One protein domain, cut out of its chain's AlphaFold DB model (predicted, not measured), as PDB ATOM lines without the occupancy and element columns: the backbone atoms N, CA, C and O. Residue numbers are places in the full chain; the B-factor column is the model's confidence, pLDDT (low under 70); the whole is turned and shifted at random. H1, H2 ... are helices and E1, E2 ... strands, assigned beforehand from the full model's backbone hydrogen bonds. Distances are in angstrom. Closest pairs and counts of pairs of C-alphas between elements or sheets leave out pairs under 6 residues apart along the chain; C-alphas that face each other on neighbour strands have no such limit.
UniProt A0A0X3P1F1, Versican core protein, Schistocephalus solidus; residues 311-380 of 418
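This is residues 311 to 380 of the 418 residues of the protein "Versican core protein" of Schistocephalus solidus (UniProt A0A0X3P1F1). A two-stranded hairpin, E1 and E2, and a shorter one, E3 and E4, make a small body with the short helix H1 beside E1, and one long helix, H2, sticks out with residues 363 to 380 as a free arm. The 12-residue loop 343 to 354 reaches out from the short hairpin. The printed part has 70 residues, in the order H1, E1, E2, E3, E4, H2; both sheets are antiparallel and the class is mixed. It is extended, with a radius of gyration of the C-alphas of 18.2 A and spans of 63 by 25 by 14 A.

Find C-alpha 323 at (125.864, 135.821, 56.691), where E1, residues 323 to 328, begins its 15.9 A; E2, residues 331 to 336, runs 17.4 A. Next look at E3, residues 340 to 342, and E4, residues 355 to 357. H1 is residues 311 to 314. H2, residues 359 to 380, runs 31.0 A to C-alpha 380 at (88.068, 150.911, 38.385), with a kink of 28 degrees near residue 366.

In the hairpin E1 and E2, look for N 326 and O 333, 2.8 A apart. In the hairpin E3 and E4, N 341 and O 356 are 2.8 A apart. The closest C-alphas of E2 and E4, Cys 336 and Cys 355, are 5.7 A apart; those of H1 and E1, Cys 312 and Cys 325, also 5.7 A. E3 and H2 are near each other, while H1 and H2 are apart. In H2, 16 of 18 O i to N i+4 pairs are within hydrogen-bond range; H1 is too short for such a pair.

The C-alphas of Gly 330 and Val 380, the two farthest apart, are 63.3 A apart. The printed part has no cut, and the link from E3 to E4 is long. Residues 359 to 365 are under pLDDT 70.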
ATOM      1  N   GLN A 311     138.493 128.688  59.505       91.31
ATOM      2  CA  GLN A 311     137.258 128.547  60.280       91.31
ATOM      3  C   GLN A 311     136.026 128.418  59.380       91.31
ATOM      4  O   GLN A 311     135.085 127.716  59.739       91.31
ATOM      5  N   CYS A 312     136.041 129.035  58.191       93.69
ATOM      6  CA  CYS A 312     134.927 128.996  57.245       93.69
ATOM      7  C   CYS A 312     134.764 127.625  56.579       93.69
ATOM      8  O   CYS A 312     133.637 127.207  56.320       93.69
ATOM      9  N   LYS A 313     135.865 126.913  56.302       92.50
ATOM     10  CA  LYS A 313     135.802 125.553  55.733       92.50
ATOM     11  C   LYS A 313     135.518 124.482  56.779       92.50
ATOM     12  O   LYS A 313     134.830 123.512  56.477       92.50
ATOM     13  N   THR A 314     136.058 124.651  57.980       87.06
ATOM     14  CA  THR A 314     135.902 123.688  59.082       87.06
ATOM     15  C   THR A 314     134.556 123.815  59.799       87.06
ATOM     16  O   THR A 314     134.156 122.907  60.517       87.06
ATOM     17  N   GLY A 315     133.837 124.926  59.603       85.56
ATOM     18  CA  GLY A 315     132.591 125.217  60.315       85.56
ATOM     19  C   GLY A 315     132.808 125.725  61.744       85.56
ATOM     20  O   GLY A 315     131.841 125.931  62.473       85.56
ATOM     21  N   HIS A 316     134.055 125.981  62.151       86.75
ATOM     22  CA  HIS A 316     134.405 126.544  63.458       86.75
ATOM     23  C   HIS A 316     134.275 128.078  63.488       86.75
ATOM     24  O   HIS A 316     135.172 128.789  63.938       86.75
ATOM     25  N   HIS A 317     133.146 128.611  63.021       92.94
ATOM     26  CA  HIS A 317     132.838 130.040  63.027       92.94
ATOM     27  C   HIS A 317     131.464 130.314  63.637       92.94
ATOM     28  O   HIS A 317     130.582 129.464  63.643       92.94
ATOM     29  N   ASP A 318     131.248 131.548  64.080       95.06
ATOM     30  CA  ASP A 318     129.994 131.993  64.697       95.06
ATOM     31  C   ASP A 318     129.187 132.964  63.816       95.06
ATOM     32  O   ASP A 318     128.325 133.693  64.304       95.06
ATOM     33  N   CYS A 319     129.471 133.006  62.509       96.38
ATOM     34  CA  CYS A 319     128.678 133.791  61.566       96.38
ATOM     35  C   CYS A 319     127.190 133.420  61.635       96.38
ATOM     36  O   CYS A 319     126.837 132.249  61.777       96.38
ATOM     37  N   SER A 320     126.321 134.418  61.464       96.56
ATOM     38  CA  SER A 320     124.883 134.191  61.320       96.56
ATOM     39  C   SER A 320     124.597 133.244  60.150       96.56
ATOM     40  O   SER A 320     125.273 133.307  59.125       96.56
ATOM     41  N   GLU A 321     123.529 132.452  60.242       95.44
ATOM     42  CA  GLU A 321     123.013 131.657  59.114       95.44
ATOM     43  C   GLU A 321     122.721 132.526  57.872       95.44
ATOM     44  O   GLU A 321     122.836 132.079  56.732       95.44
ATOM     45  N   TYR A 322     122.404 133.808  58.081       95.75
ATOM     46  CA  TYR A 322     122.171 134.784  57.018       95.75
ATOM     47  C   TYR A 322     123.397 135.654  56.710       95.75
ATOM     48  O   TYR A 322     123.250 136.772  56.209       95.75
ATOM     49  N   ALA A 323     124.600 135.172  57.010       97.19
ATOM     50  CA  ALA A 323     125.864 135.821  56.691       97.19
ATOM     51  C   ALA A 323     126.769 134.918  55.847       97.19
ATOM     52  O   ALA A 323     126.665 133.696  55.857       97.19
ATOM     53  N   THR A 324     127.697 135.550  55.136       96.69
ATOM     54  CA  THR A 324     128.808 134.890  54.452       96.69
ATOM     55  C   THR A 324     130.057 134.964  55.329       96.69
ATOM     56  O   THR A 324     130.394 136.039  55.836       96.69
ATOM     57  N   CYS A 325     130.738 133.829  55.495       97.06
ATOM     58  CA  CYS A 325     132.023 133.730  56.184       97.06
ATOM     59  C   CYS A 325     133.176 134.004  55.209       97.06
ATOM     60  O   CYS A 325     133.227 133.427  54.123       97.06
ATOM     61  N   HIS A 326     134.113 134.860  55.613       94.75
ATOM     62  CA  HIS A 326     135.332 135.182  54.874       94.75
ATOM     63  C   HIS A 326     136.549 134.797  55.707       94.75
ATOM     64  O   HIS A 326     136.846 135.455  56.710       94.75
ATOM     65  N   GLY A 327     137.246 133.747  55.277       89.19
ATOM     66  CA  GLY A 327     138.487 133.295  55.895       89.19
ATOM     67  C   GLY A 327     139.641 134.251  55.594       89.19
ATOM     68  O   GLY A 327     139.755 134.801  54.495       89.19
ATOM     69  N   LYS A 328     140.499 134.454  56.587       82.06
ATOM     70  CA  LYS A 328     141.789 135.154  56.526       82.06
ATOM     71  C   LYS A 328     142.823 134.261  57.221       82.06
ATOM     72  O   LYS A 328     142.432 133.293  57.860       82.06
ATOM     73  N   SER A 329     144.125 134.523  57.097       81.44
ATOM     74  CA  SER A 329     145.145 133.602  57.631       81.44
ATOM     75  C   SER A 329     145.004 133.403  59.153       81.44
ATOM     76  O   SER A 329     145.438 134.236  59.940       81.44
ATOM     77  N   GLY A 330     144.347 132.311  59.545       81.94
ATOM     78  CA  GLY A 330     144.122 131.862  60.917       81.94
ATOM     79  C   GLY A 330     142.920 132.507  61.596       81.94
ATOM     80  O   GLY A 330     142.665 132.211  62.756       81.94
ATOM     81  N   THR A 331     142.168 133.371  60.912       89.44
ATOM     82  CA  THR A 331     141.031 134.105  61.484       89.44
ATOM     83  C   THR A 331     139.907 134.271  60.462       89.44
ATOM     84  O   THR A 331     140.065 133.953  59.285       89.44
ATOM     85  N   TYR A 332     138.761 134.814  60.865       93.00
ATOM     86  CA  TYR A 332     137.619 134.982  59.969       93.00
ATOM     87  C   TYR A 332     136.828 136.260  60.239       93.00
ATOM     88  O   TYR A 332     136.850 136.860  61.316       93.00
ATOM     89  N   SER A 333     136.084 136.681  59.222       94.56
ATOM     90  CA  SER A 333     135.127 137.781  59.315       94.56
ATOM     91  C   SER A 333     133.797 137.374  58.702       94.56
ATOM     92  O   SER A 333     133.768 136.631  57.728       94.56
ATOM     93  N   CYS A 334     132.699 137.868  59.262       97.06
ATOM     94  CA  CYS A 334     131.357 137.581  58.776       97.06
ATOM     95  C   CYS A 334     130.753 138.846  58.170       97.06
ATOM     96  O   CYS A 334     130.936 139.943  58.701       97.06
ATOM     97  N   THR A 335     129.997 138.699  57.087       96.81
ATOM     98  CA  THR A 335     129.219 139.797  56.498       96.81
ATOM     99  C   THR A 335     127.795 139.333  56.251       96.81
ATOM    100  O   THR A 335     127.609 138.322  55.575       96.81
ATOM    101  N   CYS A 336     126.795 140.064  56.748       96.88
ATOM    102  CA  CYS A 336     125.401 139.745  56.445       96.88
ATOM    103  C   CYS A 336     125.159 139.698  54.932       96.88
ATOM    104  O   CYS A 336     125.682 140.520  54.176       96.88
ATOM    105  N   ASN A 337     124.354 138.729  54.502       95.00
ATOM    106  CA  ASN A 337     123.969 138.563  53.110       95.00
ATOM    107  C   ASN A 337     123.149 139.770  52.635       95.00
ATOM    108  O   ASN A 337     122.565 140.520  53.424       95.00
ATOM    109  N   THR A 338     123.065 139.939  51.316       88.81
ATOM    110  CA  THR A 338     122.207 140.966  50.725       88.81
ATOM    111  C   THR A 338     120.761 140.791  51.209       88.81
ATOM    112  O   THR A 338     120.284 139.673  51.386       88.81
ATOM    113  N   ALA A 339     120.074 141.909  51.457       86.69
ATOM    114  CA  ALA A 339     118.743 141.985  52.079       86.69
ATOM    115  C   ALA A 339     118.662 141.728  53.601       86.69
ATOM    116  O   ALA A 339     117.567 141.834  54.157       86.69
ATOM    117  N   TYR A 340     119.781 141.490  54.291       92.00
ATOM    118  CA  TYR A 340     119.840 141.474  55.756       92.00
ATOM    119  C   TYR A 340     120.551 142.718  56.298       92.00
ATOM    120  O   TYR A 340     121.473 143.253  55.687       92.00
ATOM    121  N   THR A 341     120.106 143.187  57.459       92.69
ATOM    122  CA  THR A 341     120.733 144.265  58.223       92.69
ATOM    123  C   THR A 341     121.491 143.668  59.398       92.69
ATOM    124  O   THR A 341     120.932 142.872  60.162       92.69
ATOM    125  N   ASP A 342     122.750 144.075  59.528       95.44
ATOM    126  CA  ASP A 342     123.618 143.710  60.639       95.44
ATOM    127  C   ASP A 342     123.166 144.425  61.917       95.44
ATOM    128  O   ASP A 342     123.082 145.651  61.946       95.44
ATOM    129  N   LYS A 343     122.846 143.644  62.950       94.88
ATOM    130  CA  LYS A 343     122.482 144.118  64.293       94.88
ATOM    131  C   LYS A 343     123.494 143.681  65.351       94.88
ATOM    132  O   LYS A 343     123.184 143.618  66.543       94.88
ATOM    133  N   SER A 344     124.686 143.274  64.927       95.56
ATOM    134  CA  SER A 344     125.684 142.696  65.826       95.56
ATOM    135  C   SER A 344     126.215 143.749  66.796       95.56
ATOM    136  O   SER A 344     126.263 143.506  68.003       95.56
ATOM    137  N   HIS A 345     126.518 144.950  66.296       93.75
ATOM    138  CA  HIS A 345     127.113 146.024  67.092       93.75
ATOM    139  C   HIS A 345     126.224 146.452  68.270       93.75
ATOM    140  O   HIS A 345     126.711 146.521  69.402       93.75
ATOM    141  N   GLU A 346     124.916 146.668  68.056       92.19
ATOM    142  CA  GLU A 346     124.009 147.065  69.145       92.19
ATOM    143  C   GLU A 346     123.897 145.993  70.227       92.19
ATOM    144  O   GLU A 346     123.590 146.314  71.375       92.19
ATOM    145  N   ASN A 347     124.158 144.736  69.868       91.94
ATOM    146  CA  ASN A 347     124.078 143.583  70.753       91.94
ATOM    147  C   ASN A 347     125.431 143.170  71.348       91.94
ATOM    148  O   ASN A 347     125.485 142.195  72.090       91.94
ATOM    149  N   GLY A 348     126.509 143.913  71.078       92.81
ATOM    150  CA  GLY A 348     127.835 143.606  71.613       92.81
ATOM    151  C   GLY A 348     128.557 142.463  70.899       92.81
ATOM    152  O   GLY A 348     129.416 141.828  71.504       92.81
ATOM    153  N   TYR A 349     128.231 142.218  69.633       95.69
ATOM    154  CA  TYR A 349     128.891 141.239  68.774       95.69
ATOM    155  C   TYR A 349     129.674 141.929  67.652       95.69
ATOM    156  O   TYR A 349     129.355 143.051  67.246       95.69
ATOM    157  N   LEU A 350     130.675 141.236  67.118       95.00
ATOM    158  CA  LEU A 350     131.351 141.615  65.883       95.00
ATOM    159  C   LEU A 350     130.406 141.512  64.675       95.00
ATOM    160  O   LEU A 350     129.443 140.750  64.724       95.00
ATOM    161  N   PRO A 351     130.676 142.234  63.572       96.31
ATOM    162  CA  PRO A 351     129.795 142.282  62.400       96.31
ATOM    163  C   PRO A 351     129.412 140.907  61.832       96.31
ATOM    164  O   PRO A 351     130.228 139.993  61.816       96.31
ATOM    165  N   GLY A 352     128.191 140.744  61.327       96.06
ATOM    166  CA  GLY A 352     127.731 139.531  60.637       96.06
ATOM    167  C   GLY A 352     127.396 138.325  61.527       96.06
ATOM    168  O   GLY A 352     127.201 137.228  61.003       96.06
ATOM    169  N   ARG A 353     127.324 138.494  62.853       95.31
ATOM    170  CA  ARG A 353     126.932 137.440  63.817       95.31
ATOM    171  C   ARG A 353     125.429 137.468  64.092       95.31
ATOM    172  O   ARG A 353     124.809 136.435  64.325       95.31
ATOM    173  N   ILE A 354     124.822 138.649  63.981       95.75
ATOM    174  CA  ILE A 354     123.379 138.857  64.104       95.75
ATOM    175  C   ILE A 354     122.882 139.580  62.854       95.75
ATOM    176  O   ILE A 354     122.988 140.800  62.734       95.75
ATOM    177  N   CYS A 355     122.301 138.819  61.931       95.69
ATOM    178  CA  CYS A 355     121.704 139.337  60.707       95.69
ATOM    179  C   CYS A 355     120.185 139.193  60.783       95.69
ATOM    180  O   CYS A 355     119.660 138.105  61.005       95.69
ATOM    181  N   SER A 356     119.463 140.298  60.603       92.56
ATOM    182  CA  SER A 356     117.994 140.301  60.591       92.56
ATOM    183  C   SER A 356     117.475 140.780  59.246       92.56
ATOM    184  O   SER A 356     118.148 141.574  58.593       92.56
ATOM    185  N   HIS A 357     116.300 140.314  58.817       87.75
ATOM    186  CA  HIS A 357     115.710 140.762  57.556       87.75
ATOM    187  C   HIS A 357     115.656 142.291  57.499       87.75
ATOM    188  O   HIS A 357     115.078 142.947  58.370       87.75
ATOM    189  N   GLY A 358     116.269 142.856  56.461       72.56
ATOM    190  CA  GLY A 358     116.202 144.281  56.203       72.56
ATOM    191  C   GLY A 358     114.764 144.656  55.872       72.56
ATOM    192  O   GLY A 358     114.127 144.019  55.030       72.56
ATOM    193  N   PHE A 359     114.252 145.707  56.510       65.44
ATOM    194  CA  PHE A 359     112.900 146.229  56.279       65.44
ATOM    195  C   PHE A 359     112.633 146.546  54.792       65.44
ATOM    196  O   PHE A 359     111.504 146.453  54.314       65.44
ATOM    197  N   THR A 360     113.690 146.836  54.028       61.25
ATOM    198  CA  THR A 360     113.644 147.037  52.576       61.25
ATOM    199  C   THR A 360     113.111 145.817  51.824       61.25
ATOM    200  O   THR A 360     112.334 145.984  50.889       61.25
ATOM    201  N   SER A 361     113.436 144.592  52.247       61.28
ATOM    202  CA  SER A 361     112.978 143.373  51.565       61.28
ATOM    203  C   SER A 361     111.450 143.220  51.599       61.28
ATOM    204  O   SER A 361     110.838 142.962  50.565       61.28
ATOM    205  N   GLY A 362     110.817 143.479  52.748       62.59
ATOM    206  CA  GLY A 362     109.359 143.428  52.899       62.59
ATOM    207  C   GLY A 362     108.643 144.645  52.314       62.59
ATOM    208  O   GLY A 362     107.573 144.501  51.724       62.59
ATOM    209  N   PHE A 363     109.236 145.838  52.418       68.19
ATOM    210  CA  PHE A 363     108.633 147.065  51.896       68.19
ATOM    211  C   PHE A 363     108.592 147.086  50.365       68.19
ATOM    212  O   PHE A 363     107.563 147.436  49.803       68.19
ATOM    213  N   PHE A 364     109.650 146.655  49.668       67.00
ATOM    214  CA  PHE A 364     109.638 146.626  48.199       67.00
ATOM    215  C   PHE A 364     108.684 145.566  47.643       67.00
ATOM    216  O   PHE A 364     107.922 145.871  46.730       67.00
ATOM    217  N   LEU A 365     108.652 144.360  48.219       67.69
ATOM    218  CA  LEU A 365     107.656 143.339  47.867       67.69
ATOM    219  C   LEU A 365     106.232 143.814  48.183       67.69
ATOM    220  O   LEU A 365     105.338 143.690  47.348       67.69
ATOM    221  N   GLY A 366     106.038 144.439  49.346       72.69
ATOM    222  CA  GLY A 366     104.774 145.049  49.740       72.69
ATOM    223  C   GLY A 366     104.335 146.152  48.780       72.69
ATOM    224  O   GLY A 366     103.194 146.154  48.346       72.69
ATOM    225  N   CYS A 367     105.225 147.051  48.369       81.50
ATOM    226  CA  CYS A 367     104.915 148.104  47.405       81.50
ATOM    227  C   CYS A 367     104.649 147.545  46.003       81.50
ATOM    228  O   CYS A 367     103.676 147.952  45.376       81.50
ATOM    229  N   ILE A 368     105.450 146.594  45.518       81.94
ATOM    230  CA  ILE A 368     105.264 145.979  44.194       81.94
ATOM    231  C   ILE A 368     103.935 145.224  44.116       81.94
ATOM    232  O   ILE A 368     103.307 145.231  43.064       81.94
ATOM    233  N   VAL A 369     103.481 144.608  45.210       83.69
ATOM    234  CA  VAL A 369     102.197 143.896  45.240       83.69
ATOM    235  C   VAL A 369     101.043 144.855  45.541       83.69
ATOM    236  O   VAL A 369     100.068 144.882  44.803       83.69
ATOM    237  N   MET A 370     101.138 145.697  46.569       85.50
ATOM    238  CA  MET A 370     100.012 146.511  47.051       85.50
ATOM    239  C   MET A 370      99.746 147.763  46.209       85.50
ATOM    240  O   MET A 370      98.584 148.149  46.060       85.50
ATOM    241  N   LEU A 371     100.773 148.398  45.628       90.12
ATOM    242  CA  LEU A 371     100.581 149.583  44.782       90.12
ATOM    243  C   LEU A 371      99.769 149.294  43.512       90.12
ATOM    244  O   LEU A 371      98.849 150.068  43.251       90.12
ATOM    245  N   PRO A 372     100.006 148.223  42.727       92.06
ATOM    246  CA  PRO A 372      99.168 147.951  41.563       92.06
ATOM    247  C   PRO A 372      97.727 147.617  41.953       92.06
ATOM    248  O   PRO A 372      96.820 148.077  41.268       92.06
ATOM    249  N   PHE A 373      97.474 146.921  43.069       92.12
ATOM    250  CA  PHE A 373      96.100 146.718  43.549       92.12
ATOM    251  C   PHE A 373      95.425 148.044  43.926       92.12
ATOM    252  O   PHE A 373      94.275 148.280  43.543       92.12
ATOM    253  N   LEU A 374      96.134 148.952  44.604       92.94
ATOM    254  CA  LEU A 374      95.627 150.298  44.893       92.94
ATOM    255  C   LEU A 374      95.363 151.105  43.613       92.94
ATOM    256  O   LEU A 374      94.312 151.726  43.474       92.94
ATOM    257  N   ILE A 375      96.266 151.058  42.637       94.19
ATOM    258  CA  ILE A 375      96.101 151.766  41.361       94.19
ATOM    259  C   ILE A 375      94.914 151.196  40.574       94.19
ATOM    260  O   ILE A 375      94.076 151.959  40.094       94.19
ATOM    261  N   ILE A 376      94.792 149.869  40.473       95.25
ATOM    262  CA  ILE A 376      93.685 149.201  39.772       95.25
ATOM    263  C   ILE A 376      92.349 149.538  40.437       95.25
ATOM    264  O   ILE A 376      91.399 149.895  39.740       95.25
ATOM    265  N   THR A 377      92.263 149.479  41.767       94.62
ATOM    266  CA  THR A 377      91.023 149.810  42.492       94.62
ATOM    267  C   THR A 377      90.609 151.268  42.277       94.62
ATOM    268  O   THR A 377      89.437 151.528  41.993       94.62
ATOM    269  N   ILE A 378      91.556 152.211  42.298       95.50
ATOM    270  CA  ILE A 378      91.299 153.625  41.984       95.50
ATOM    271  C   ILE A 378      90.842 153.793  40.527       95.50
ATOM    272  O   ILE A 378      89.845 154.472  40.271       95.50
ATOM    273  N   LEU A 379      91.513 153.152  39.565       95.81
ATOM    274  CA  LEU A 379      91.142 153.219  38.146       95.81
ATOM    275  C   LEU A 379      89.735 152.668  37.900       95.81
ATOM    276  O   LEU A 379      88.930 153.319  37.231       95.81
ATOM    277  N   VAL A 380      89.407 151.507  38.474       95.88
ATOM    278  CA  VAL A 380      88.068 150.911  38.385       95.88
ATOM    279  C   VAL A 380      87.024 151.850  38.986       95.88
ATOM    280  O   VAL A 380      85.997 152.089  38.350       95.88
TER     281      VAL A 380